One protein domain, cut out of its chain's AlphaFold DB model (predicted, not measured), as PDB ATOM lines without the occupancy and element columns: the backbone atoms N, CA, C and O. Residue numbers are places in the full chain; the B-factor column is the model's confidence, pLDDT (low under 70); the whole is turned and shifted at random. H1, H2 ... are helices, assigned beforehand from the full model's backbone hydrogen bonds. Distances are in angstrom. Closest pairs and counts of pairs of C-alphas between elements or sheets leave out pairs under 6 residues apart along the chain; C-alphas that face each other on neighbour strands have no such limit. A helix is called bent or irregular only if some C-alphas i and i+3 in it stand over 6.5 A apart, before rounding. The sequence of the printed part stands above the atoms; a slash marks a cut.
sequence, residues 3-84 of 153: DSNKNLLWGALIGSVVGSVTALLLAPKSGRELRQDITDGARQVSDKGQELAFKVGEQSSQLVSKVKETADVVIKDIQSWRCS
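What this domain is: This is residues 3 to 84 of the 153 residues of the protein "Gas vesicle protein" of Paenibacillus barcinonensis (UniProt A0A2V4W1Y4). The domain is a wide, open U of two helices with an empty middle: the long helix H2 makes the closed end with its short arm H2a and one side with its long, kinked arm H2b, and H1 makes the other side. The two sides stay apart, and H2b folds back from the closed end. The printed part has 82 residues with two named helices, H1 then H2, and no named strand; the class is all helix. It is extended, with a radius of gyration of the C-alphas of 19.9 A, and flat, spanning 58 by 34 by 17 A.

Where its parts are: H2, residues 31 to 82, was assigned as one helix by its hydrogen bonds but is bent: C-alphas 40 and 43 are 7.0 A apart. Its arm H2b, residues 43 to 82, is 50.6 A long and ends at C-alpha 82 (143.786, 105.329, 83.783). Its arm H2a, residues 31 to 40, is 14.5 A long and begins at C-alpha 31 (154.956, 69.753, 61.837). H1, residues 3 to 26, is 33.9 A long and begins at C-alpha 3 (126.023, 94.210, 83.431).

How they stand to each other: H2a and H2b stand at a steep tilt of 43 degrees. H2b has a kink of 48 degrees near residue 60. H1 has a kink of 31 degrees near residue 18. H1 is apart from H2b and from H2a, with no C-alpha within 8 A. Of the O i to N i+4 pairs, 19 of 20 are within hydrogen-bond range in H1, 33 of 36 in H2b and 2 of 6 in H2a, where 1 of 7 O i to N i+3 pairs is within range.

The domain as a whole: The C-alphas farthest apart, those of Asp 40 and Ser 84, are 58.4 A apart. The printed part has no cut, and the link from H1 to H2 is tight, with 4 residues. Residues 3 to 33, 35 to 41 and 43 to 84 stand free. The mean pLDDT of the printed part is 76.8; residues 28 to 48, 50, 60 and 83 to 84 are under 70.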
ATOM      1  N   ASP A   3     125.482  93.608  84.655       70.94
ATOM      2  CA  ASP A   3     126.023  94.210  83.431       70.94
ATOM      3  C   ASP A   3     127.529  94.025  83.222       70.94
ATOM      4  O   ASP A   3     127.997  94.049  82.091       70.94
ATOM      5  N   SER A   4     128.297  93.786  84.282       71.94
ATOM      6  CA  SER A   4     129.742  93.543  84.171       71.94
ATOM      7  C   SER A   4     130.051  92.123  83.689       71.94
ATOM      8  O   SER A   4     131.005  91.907  82.951       71.94
ATOM      9  N   ASN A   5     129.203  91.154  84.048       81.44
ATOM     10  CA  ASN A   5     129.392  89.749  83.683       81.44
ATOM     11  C   ASN A   5     129.177  89.514  82.183       81.44
ATOM     12  O   ASN A   5     129.949  88.795  81.559       81.44
ATOM     13  N   LYS A   6     128.186  90.177  81.570       83.06
ATOM     14  CA  LYS A   6     127.965  90.108  80.115       83.06
ATOM     15  C   LYS A   6     129.168  90.633  79.318       83.06
ATOM     16  O   LYS A   6     129.517  90.035  78.311       83.06
ATOM     17  N   ASN A   7     129.842  91.684  79.788       85.31
ATOM     18  CA  ASN A   7     130.995  92.266  79.091       85.31
ATOM     19  C   ASN A   7     132.223  91.344  79.142       85.31
ATOM     20  O   ASN A   7     132.922  91.197  78.143       85.31
ATOM     21  N   LEU A   8     132.452  90.671  80.276       91.19
ATOM     22  CA  LEU A   8     133.514  89.667  80.407       91.19
ATOM     23  C   LEU A   8     133.242  88.434  79.539       91.19
ATOM     24  O   LEU A   8     134.160  87.928  78.903       91.19
ATOM     25  N   LEU A   9     131.986  87.979  79.465       92.44
ATOM     26  CA  LEU A   9     131.596  86.852  78.612       92.44
ATOM     27  C   LEU A   9     131.774  87.172  77.124       92.44
ATOM     28  O   LEU A   9     132.305  86.346  76.389       92.44
ATOM     29  N   TRP A  10     131.401  88.378  76.688       91.50
ATOM     30  CA  TRP A  10     131.653  88.834  75.318       91.50
ATOM     31  C   TRP A  10     133.150  88.950  75.012       91.50
ATOM     32  O   TRP A  10     133.591  88.503  73.954       91.50
ATOM     33  N   GLY A  11     133.941  89.472  75.956       92.19
ATOM     34  CA  GLY A  11     135.398  89.533  75.833       92.19
ATOM     35  C   GLY A  11     136.043  88.146  75.742       92.19
ATOM     36  O   GLY A  11     136.881  87.919  74.875       92.19
ATOM     37  N   ALA A  12     135.609  87.197  76.573       95.38
ATOM     38  CA  ALA A  12     136.085  85.816  76.541       95.38
ATOM     39  C   ALA A  12     135.673  85.088  75.254       95.38
ATOM     40  O   ALA A  12     136.462  84.314  74.726       95.38
ATOM     41  N   LEU A  13     134.478  85.353  74.714       95.81
ATOM     42  CA  LEU A  13     134.016  84.744  73.465       95.81
ATOM     43  C   LEU A  13     134.889  85.183  72.279       95.81
ATOM     44  O   LEU A  13     135.401  84.349  71.536       95.81
ATOM     45  N   ILE A  14     135.109  86.493  72.142       94.69
ATOM     46  CA  ILE A  14     135.925  87.072  71.065       94.69
ATOM     47  C   ILE A  14     137.401  86.691  71.250       94.69
ATOM     48  O   ILE A  14     138.062  86.265  70.301       94.69
ATOM     49  N   GLY A  15     137.898  86.770  72.488       93.50
ATOM     50  CA  GLY A  15     139.257  86.376  72.849       93.50
ATOM     51  C   GLY A  15     139.522  84.881  72.663       93.50
ATOM     52  O   GLY A  15     140.620  84.513  72.263       93.50
ATOM     53  N   SER A  16     138.524  84.016  72.873       95.50
ATOM     54  CA  SER A  16     138.643  82.570  72.647       95.50
ATOM     55  C   SER A  16     138.785  82.237  71.170       95.50
ATOM     56  O   SER A  16     139.549  81.337  70.837       95.50
ATOM     57  N   VAL A  17     138.069  82.930  70.281       96.44
ATOM     58  CA  VAL A  17     138.183  82.675  68.839       96.44
ATOM     59  C   VAL A  17     139.588  83.040  68.368       96.44
ATOM     60  O   VAL A  17     140.304  82.176  67.870       96.44
ATOM     61  N   VAL A  18     140.021  84.279  68.614       94.75
ATOM     62  CA  VAL A  18     141.356  84.752  68.211       94.75
ATOM     63  C   VAL A  18     142.461  83.952  68.908       94.75
ATOM     64  O   VAL A  18     143.392  83.487  68.256       94.75
ATOM     65  N   GLY A  19     142.328  83.717  70.213       92.19
ATOM     66  CA  GLY A  19     143.285  82.951  71.007       92.19
ATOM     67  C   GLY A  19     143.405  81.497  70.563       92.19
ATOM     68  O   GLY A  19     144.513  80.979  70.536       92.19
ATOM     69  N   SER A  20     142.308  80.849  70.153       92.75
ATOM     70  CA  SER A  20     142.348  79.472  69.642       92.75
ATOM     71  C   SER A  20     143.061  79.371  68.297       92.75
ATOM     72  O   SER A  20     143.862  78.464  68.115       92.75
ATOM     73  N   VAL A  21     142.836  80.320  67.383       91.06
ATOM     74  CA  VAL A  21     143.523  80.341  66.085       91.06
ATOM     75  C   VAL A  21     145.021  80.538  66.297       91.06
ATOM     76  O   VAL A  21     145.819  79.754  65.790       91.06
ATOM     77  N   THR A  22     145.409  81.518  67.115       88.94
ATOM     78  CA  THR A  22     146.819  81.751  67.448       88.94
ATOM     79  C   THR A  22     147.426  80.568  68.206       88.94
ATOM     80  O   THR A  22     148.557  80.188  67.927       88.94
ATOM     81  N   ALA A  23     146.683  79.931  69.115       89.69
ATOM     82  CA  ALA A  23     147.141  78.749  69.842       89.69
ATOM     83  C   ALA A  23     147.274  77.515  68.943       89.69
ATOM     84  O   ALA A  23     148.173  76.724  69.176       89.69
ATOM     85  N   LEU A  24     146.436  77.340  67.919       84.31
ATOM     86  CA  LEU A  24     146.574  76.259  66.935       84.31
ATOM     87  C   LEU A  24     147.747  76.499  65.978       84.31
ATOM     88  O   LEU A  24     148.383  75.539  65.555       84.31
ATOM     89  N   LEU A  25     148.049  77.764  65.668       78.62
ATOM     90  CA  LEU A  25     149.254  78.143  64.922       78.62
ATOM     91  C   LEU A  25     150.531  77.977  65.763       78.62
ATOM     92  O   LEU A  25     151.565  77.595  65.221       78.62
ATOM     93  N   LEU A  26     150.461  78.251  67.071       79.75
ATOM     94  CA  LEU A  26     151.583  78.136  68.011       79.75
ATOM     95  C   LEU A  26     151.781  76.705  68.536       79.75
ATOM     96  O   LEU A  26     152.901  76.308  68.851       79.75
ATOM     97  N   ALA A  27     150.711  75.917  68.644       79.69
ATOM     98  CA  ALA A  27     150.784  74.521  69.042       79.69
ATOM     99  C   ALA A  27     151.485  73.731  67.926       79.69
ATOM    100  O   ALA A  27     151.006  73.715  66.789       79.69
ATOM    101  N   PRO A  28     152.597  73.036  68.215       69.81
ATOM    102  CA  PRO A  28     153.367  72.322  67.208       69.81
ATOM    103  C   PRO A  28     152.618  71.059  66.773       69.81
ATOM    104  O   PRO A  28     152.869  69.951  67.250       69.81
ATOM    105  N   LYS A  29     151.654  71.220  65.863       62.84
ATOM    106  CA  LYS A  29     150.976  70.099  65.208       62.84
ATOM    107  C   LYS A  29     150.447  70.402  63.803       62.84
ATOM    108  O   LYS A  29     149.478  69.796  63.372       62.84
ATOM    109  N   SER A  30     151.181  71.225  63.053       58.06
ATOM    110  CA  SER A  30     151.315  71.086  61.592       58.06
ATOM    111  C   SER A  30     152.628  70.383  61.192       58.06
ATOM    112  O   SER A  30     152.766  69.909  60.074       58.06
ATOM    113  N   GLY A  31     153.586  70.217  62.119       52.97
ATOM    114  CA  GLY A  31     154.956  69.753  61.837       52.97
ATOM    115  C   GLY A  31     155.127  68.303  61.354       52.97
ATOM    116  O   GLY A  31     156.156  67.984  60.761       52.97
ATOM    117  N   ARG A  32     154.146  67.412  61.577       57.28
ATOM    118  CA  ARG A  32     154.215  66.017  61.089       57.28
ATOM    119  C   ARG A  32     153.831  65.903  59.610       57.28
ATOM    120  O   ARG A  32     154.397  65.074  58.913       57.28
ATOM    121  N   GLU A  33     152.915  66.753  59.157       55.22
ATOM    122  CA  GLU A  33     152.500  66.870  57.751       55.22
ATOM    123  C   GLU A  33     153.389  67.865  57.002       55.22
ATOM    124  O   GLU A  33     153.705  67.649  55.840       55.22
ATOM    125  N   LEU A  34     153.948  68.865  57.696       56.81
ATOM    126  CA  LEU A  34     154.898  69.811  57.120       56.81
ATOM    127  C   LEU A  34     156.191  69.141  56.643       56.81
ATOM    128  O   LEU A  34     156.773  69.632  55.696       56.81
ATOM    129  N   ARG A  35     156.644  68.015  57.214       64.75
ATOM    130  CA  ARG A  35     157.772  67.259  56.621       64.75
ATOM    131  C   ARG A  35     157.413  66.611  55.282       64.75
ATOM    132  O   ARG A  35     158.302  66.444  54.459       64.75
ATOM    133  N   GLN A  36     156.147  66.254  55.082       63.06
ATOM    134  CA  GLN A  36     155.646  65.670  53.840       63.06
ATOM    135  C   GLN A  36     155.353  66.769  52.801       63.06
ATOM    136  O   GLN A  36     155.753  66.635  51.650       63.06
ATOM    137  N   ASP A  37     154.797  67.906  53.234       61.59
ATOM    138  CA  ASP A  37     154.480  69.057  52.377       61.59
ATOM    139  C   ASP A  37     155.674  70.001  52.126       61.59
ATOM    140  O   ASP A  37     155.676  70.725  51.133       61.59
ATOM    141  N   ILE A  38     156.724  70.011  52.963       60.28
ATOM    142  CA  ILE A  38     157.964  70.778  52.705       60.28
ATOM    143  C   ILE A  38     158.698  70.226  51.493       60.28
ATOM    144  O   ILE A  38     159.231  71.007  50.705       60.28
ATOM    145  N   THR A  39     158.744  68.903  51.335       62.91
ATOM    146  CA  THR A  39     159.518  68.281  50.258       62.91
ATOM    147  C   THR A  39     158.973  68.668  48.879       62.91
ATOM    148  O   THR A  39     159.773  68.940  47.985       62.91
ATOM    149  N   ASP A  40     157.652  68.817  48.737       62.22
ATOM    150  CA  ASP A  40     157.004  69.174  47.465       62.22
ATOM    151  C   ASP A  40     156.569  70.654  47.373       62.22
ATOM    152  O   ASP A  40     156.628  71.270  46.306       62.22
ATOM    153  N   GLY A  41     156.160  71.268  48.484       61.62
ATOM    154  CA  GLY A  41     155.569  72.610  48.531       61.62
ATOM    155  C   GLY A  41     156.558  73.750  48.781       61.62
ATOM    156  O   GLY A  41     156.305  74.872  48.336       61.62
ATOM    157  N   ALA A  42     157.708  73.503  49.425       60.09
ATOM    158  CA  ALA A  42     158.625  74.580  49.823       60.09
ATOM    159  C   ALA A  42     159.177  75.368  48.626       60.09
ATOM    160  O   ALA A  42     159.299  76.588  48.700       60.09
ATOM    161  N   ARG A  43     159.441  74.713  47.488       61.19
ATOM    162  CA  ARG A  43     159.889  75.412  46.271       61.19
ATOM    163  C   ARG A  43     158.805  76.307  45.668       61.19
ATOM    164  O   ARG A  43     159.111  77.391  45.201       61.19
ATOM    165  N   GLN A  44     157.540  75.891  45.708       63.00
ATOM    166  CA  GLN A  44     156.453  76.619  45.046       63.00
ATOM    167  C   GLN A  44     155.814  77.698  45.937       63.00
ATOM    168  O   GLN A  44     155.300  78.699  45.437       63.00
ATOM    169  N   VAL A  45     155.851  77.507  47.258       62.47
ATOM    170  CA  VAL A  45     155.345  78.466  48.249       62.47
ATOM    171  C   VAL A  45     156.359  79.574  48.522       62.47
ATOM    172  O   VAL A  45     155.938  80.698  48.760       62.47
ATOM    173  N   SER A  46     157.666  79.310  48.427       64.81
ATOM    174  CA  SER A  46     158.690  80.355  48.595       64.81
ATOM    175  C   SER A  46     158.597  81.415  47.495       64.81
ATOM    176  O   SER A  46     158.518  82.602  47.803       64.81
ATOM    177  N   ASP A  47     158.485  80.996  46.230       68.56
ATOM    178  CA  ASP A  47     158.383  81.922  45.093       68.56
ATOM    179  C   ASP A  47     157.093  82.762  45.154       68.56
ATOM    180  O   ASP A  47     157.117  83.984  44.995       68.56
ATOM    181  N   LYS A  48     155.950  82.130  45.463       68.25
ATOM    182  CA  LYS A  48     154.658  82.830  45.615       68.25
ATOM    183  C   LYS A  48     154.594  83.679  46.884       68.25
ATOM    184  O   LYS A  48     153.994  84.752  46.884       68.25
ATOM    185  N   GLY A  49     155.204  83.202  47.964       71.56
ATOM    186  CA  GLY A  49     155.285  83.881  49.250       71.56
ATOM    187  C   GLY A  49     156.126  85.146  49.163       71.56
ATOM    188  O   GLY A  49     155.726  86.162  49.717       71.56
ATOM    189  N   GLN A  50     157.222  85.126  48.403       69.81
ATOM    190  CA  GLN A  50     158.054  86.305  48.169       69.81
ATOM    191  C   GLN A  50     157.320  87.373  47.348       69.81
ATOM    192  O   GLN A  50     157.380  88.553  47.693       69.81
ATOM    193  N   GLU A  51     156.572  86.989  46.309       74.62
ATOM    194  CA  GLU A  51     155.789  87.945  45.513       74.62
ATOM    195  C   GLU A  51     154.638  88.571  46.323       74.62
ATOM    196  O   GLU A  51     154.375  89.775  46.237       74.62
ATOM    197  N   LEU A  52     153.968  87.764  47.153       70.38
ATOM    198  CA  LEU A  52     152.919  88.228  48.062       70.38
ATOM    199  C   LEU A  52     153.482  89.106  49.180       70.38
ATOM    200  O   LEU A  52     152.906  90.152  49.468       70.38
ATOM    201  N   ALA A  53     154.612  88.724  49.775       75.62
ATOM    202  CA  ALA A  53     155.296  89.508  50.796       75.62
ATOM    203  C   ALA A  53     155.768  90.857  50.245       75.62
ATOM    204  O   ALA A  53     155.633  91.865  50.930       75.62
ATOM    205  N   PHE A  54     156.243  90.903  48.998       74.69
ATOM    206  CA  PHE A  54     156.616  92.153  48.337       74.69
ATOM    207  C   PHE A  54     155.394  93.058  48.107       74.69
ATOM    208  O   PHE A  54     155.397  94.223  48.503       74.69
ATOM    209  N   LYS A  55     154.298  92.507  47.562       74.31
ATOM    210  CA  LYS A  55     153.036  93.245  47.349       74.31
ATOM    211  C   LYS A  55     152.403  93.741  48.651       74.31
ATOM    212  O   LYS A  55     151.879  94.852  48.696       74.31
ATOM    213  N   VAL A  56     152.453  92.933  49.709       74.38
ATOM    214  CA  VAL A  56     151.957  93.299  51.040       74.38
ATOM    215  C   VAL A  56     152.881  94.309  51.709       74.38
ATOM    216  O   VAL A  56     152.380  95.260  52.292       74.38
ATOM    217  N   GLY A  57     154.201  94.150  51.603       75.62
ATOM    218  CA  GLY A  57     155.189  95.057  52.189       75.62
ATOM    219  C   GLY A  57     155.120  96.474  51.617       75.62
ATOM    220  O   GLY A  57     155.227  97.451  52.354       75.62
ATOM    221  N   GLU A  58     154.863  96.611  50.316       73.19
ATOM    222  CA  GLU A  58     154.758  97.932  49.690       73.19
ATOM    223  C   GLU A  58     153.444  98.655  50.050       73.19
ATOM    224  O   GLU A  58     153.420  99.873  50.232       73.19
ATOM    225  N   GLN A  59     152.350  97.913  50.251       70.25
ATOM    226  CA  GLN A  59     151.072  98.479  50.702       70.25
ATOM    227  C   GLN A  59     150.965  98.616  52.229       70.25
ATOM    228  O   GLN A  59     150.170  99.425  52.722       70.25
ATOM    229  N   SER A  60     151.768  97.868  52.988       68.31
ATOM    230  CA  SER A  60     151.725  97.875  54.447       68.31
ATOM    231  C   SER A  60     152.229  99.189  55.019       68.31
ATOM    232  O   SER A  60     151.648  99.648  55.987       68.31
ATOM    233  N   SER A  61     153.207  99.863  54.410       70.00
ATOM    234  CA  SER A  61     153.737 101.138  54.927       70.00
ATOM    235  C   SER A  61     152.649 102.215  55.119       70.00
ATOM    236  O   SER A  61     152.583 102.893  56.152       70.00
ATOM    237  N   GLN A  62     151.705 102.313  54.176       76.88
ATOM    238  CA  GLN A  62     150.573 103.241  54.289       76.88
ATOM    239  C   GLN A  62     149.510 102.771  55.292       76.88
ATOM    240  O   GLN A  62     148.860 103.592  55.943       76.88
ATOM    241  N   LEU A  63     149.334 101.455  55.434       77.12
ATOM    242  CA  LEU A  63     148.405 100.868  56.398       77.12
ATOM    243  C   LEU A  63     148.933 101.007  57.832       77.12
ATOM    244  O   LEU A  63     148.203 101.444  58.715       77.12
ATOM    245  N   VAL A  64     150.216 100.715  58.038       79.75
ATOM    246  CA  VAL A  64     150.960 100.855  59.295       79.75
ATOM    247  C   VAL A  64     150.900 102.292  59.782       79.75
ATOM    248  O   VAL A  64     150.630 102.514  60.956       79.75
ATOM    249  N   SER A  65     151.055 103.272  58.890       81.38
ATOM    250  CA  SER A  65     150.950 104.688  59.265       81.38
ATOM    251  C   SER A  65     149.565 105.040  59.833       81.38
ATOM    252  O   SER A  65     149.474 105.657  60.891       81.38
ATOM    253  N   LYS A  66     148.477 104.581  59.193       83.06
ATOM    254  CA  LYS A  66     147.098 104.800  59.681       83.06
ATOM    255  C   LYS A  66     146.787 104.027  60.963       83.06
ATOM    256  O   LYS A  66     146.071 104.525  61.834       83.06
ATOM    257  N   VAL A  67     147.305 102.804  61.069       84.69
ATOM    258  CA  VAL A  67     147.158 101.964  62.262       84.69
ATOM    259  C   VAL A  67     147.887 102.596  63.437       84.69
ATOM    260  O   VAL A  67     147.298 102.683  64.504       84.69
ATOM    261  N   LYS A  68     149.109 103.096  63.239       86.00
ATOM    262  CA  LYS A  68     149.880 103.796  64.267       86.00
ATOM    263  C   LYS A  68     149.152 105.042  64.762       86.00
ATOM    264  O   LYS A  68     148.983 105.193  65.961       86.00
ATOM    265  N   GLU A  69     148.645 105.877  63.856       87.56
ATOM    266  CA  GLU A  69     147.891 107.078  64.238       87.56
ATOM    267  C   GLU A  69     146.627 106.731  65.045       87.56
ATOM    268  O   GLU A  69     146.354 107.335  66.081       87.56
ATOM    269  N   THR A  70     145.887 105.702  64.625       85.44
ATOM    270  CA  THR A  70     144.695 105.236  65.356       85.44
ATOM    271  C   THR A  70     145.068 104.601  66.697       85.44
ATOM    272  O   THR A  70     144.385 104.813  67.697       85.44
ATOM    273  N   ALA A  71     146.159 103.837  66.737       85.38
ATOM    274  CA  ALA A  71     146.667 103.207  67.946       85.38
ATOM    275  C   ALA A  71     147.122 104.258  68.960       85.38
ATOM    276  O   ALA A  71     146.739 104.160  70.120       85.38
ATOM    277  N   ASP A  72     147.838 105.297  68.529       88.38
ATOM    278  CA  ASP A  72     148.264 106.401  69.389       88.38
ATOM    279  C   ASP A  72     147.058 107.107  70.030       88.38
ATOM    280  O   ASP A  72     147.079 107.396  71.228       88.38
ATOM    281  N   VAL A  73     145.972 107.327  69.274       88.75
ATOM    282  CA  VAL A  73     144.717 107.893  69.808       88.75
ATOM    283  C   VAL A  73     144.102 106.972  70.862       88.75
ATOM    284  O   VAL A  73     143.806 107.413  71.972       88.75
ATOM    285  N   VAL A  74     143.968 105.681  70.554       85.88
ATOM    286  CA  VAL A  74     143.376 104.691  71.467       85.88
ATOM    287  C   VAL A  74     144.216 104.524  72.737       85.88
ATOM    288  O   VAL A  74     143.671 104.468  73.839       85.88
ATOM    289  N   ILE A  75     145.543 104.487  72.612       86.00
ATOM    290  CA  ILE A  75     146.473 104.402  73.744       86.00
ATOM    291  C   ILE A  75     146.327 105.639  74.630       86.00
ATOM    292  O   ILE A  75     146.253 105.513  75.854       86.00
ATOM    293  N   LYS A  76     146.223 106.828  74.030       87.88
ATOM    294  CA  LYS A  76     146.066 108.088  74.760       87.88
ATOM    295  C   LYS A  76     144.723 108.173  75.487       87.88
ATOM    296  O   LYS A  76     144.694 108.609  76.638       87.88
ATOM    297  N   ASP A  77     143.647 107.683  74.876       86.62
ATOM    298  CA  ASP A  77     142.328 107.585  75.509       86.62
ATOM    299  C   ASP A  77     142.358 106.630  76.710       86.62
ATOM    300  O   ASP A  77     141.962 107.007  77.818       86.62
ATOM    301  N   ILE A  78     142.935 105.435  76.536       82.12
ATOM    302  CA  ILE A  78     143.096 104.440  77.609       82.12
ATOM    303  C   ILE A  78     143.969 104.995  78.744       82.12
ATOM    304  O   ILE A  78     143.655 104.802  79.922       82.12
ATOM    305  N   GLN A  79     145.048 105.704  78.417       81.19
ATOM    306  CA  GLN A  79     145.932 106.320  79.404       81.19
ATOM    307  C   GLN A  79     145.223 107.447  80.171       81.19
ATOM    308  O   GLN A  79     145.349 107.523  81.395       81.19
ATOM    309  N   SER A  80     144.429 108.280  79.489       80.75
ATOM    310  CA  SER A  80     143.714 109.405  80.108       80.75
ATOM    311  C   SER A  80     142.683 108.952  81.151       80.75
ATOM    312  O   SER A  80     142.566 109.556  82.221       80.75
ATOM    313  N   TRP A  81     141.997 107.834  80.897       70.81
ATOM    314  CA  TRP A  81     141.049 107.242  81.845       70.81
ATOM    315  C   TRP A  81     141.756 106.515  82.994       70.81
ATOM    316  O   TRP A  81     141.254 106.505  84.118       70.81
ATOM    317  N   ARG A  82     142.955 105.970  82.750       70.81
ATOM    318  CA  ARG A  82     143.786 105.329  83.783       70.81
ATOM    319  C   ARG A  82     144.438 106.317  84.751       70.81
ATOM    320  O   ARG A  82     144.658 105.948  85.897       70.81
ATOM    321  N   CYS A  83     144.708 107.559  84.342       55.62
ATOM    322  CA  CYS A  83     145.256 108.585  85.242       55.62
ATOM    323  C   CYS A  83     144.215 109.193  86.202       55.62
ATOM    324  O   CYS A  83     144.609 109.854  87.159       55.62
ATOM    325  N   SER A  84     142.913 108.968  85.980       58.09
ATOM    326  CA  SER A  84     141.836 109.553  86.803       58.09
ATOM    327  C   SER A  84     141.150 108.563  87.753       58.09
ATOM    328  O   SER A  84     140.274 108.971  88.511       58.09
TER     329      SER A  84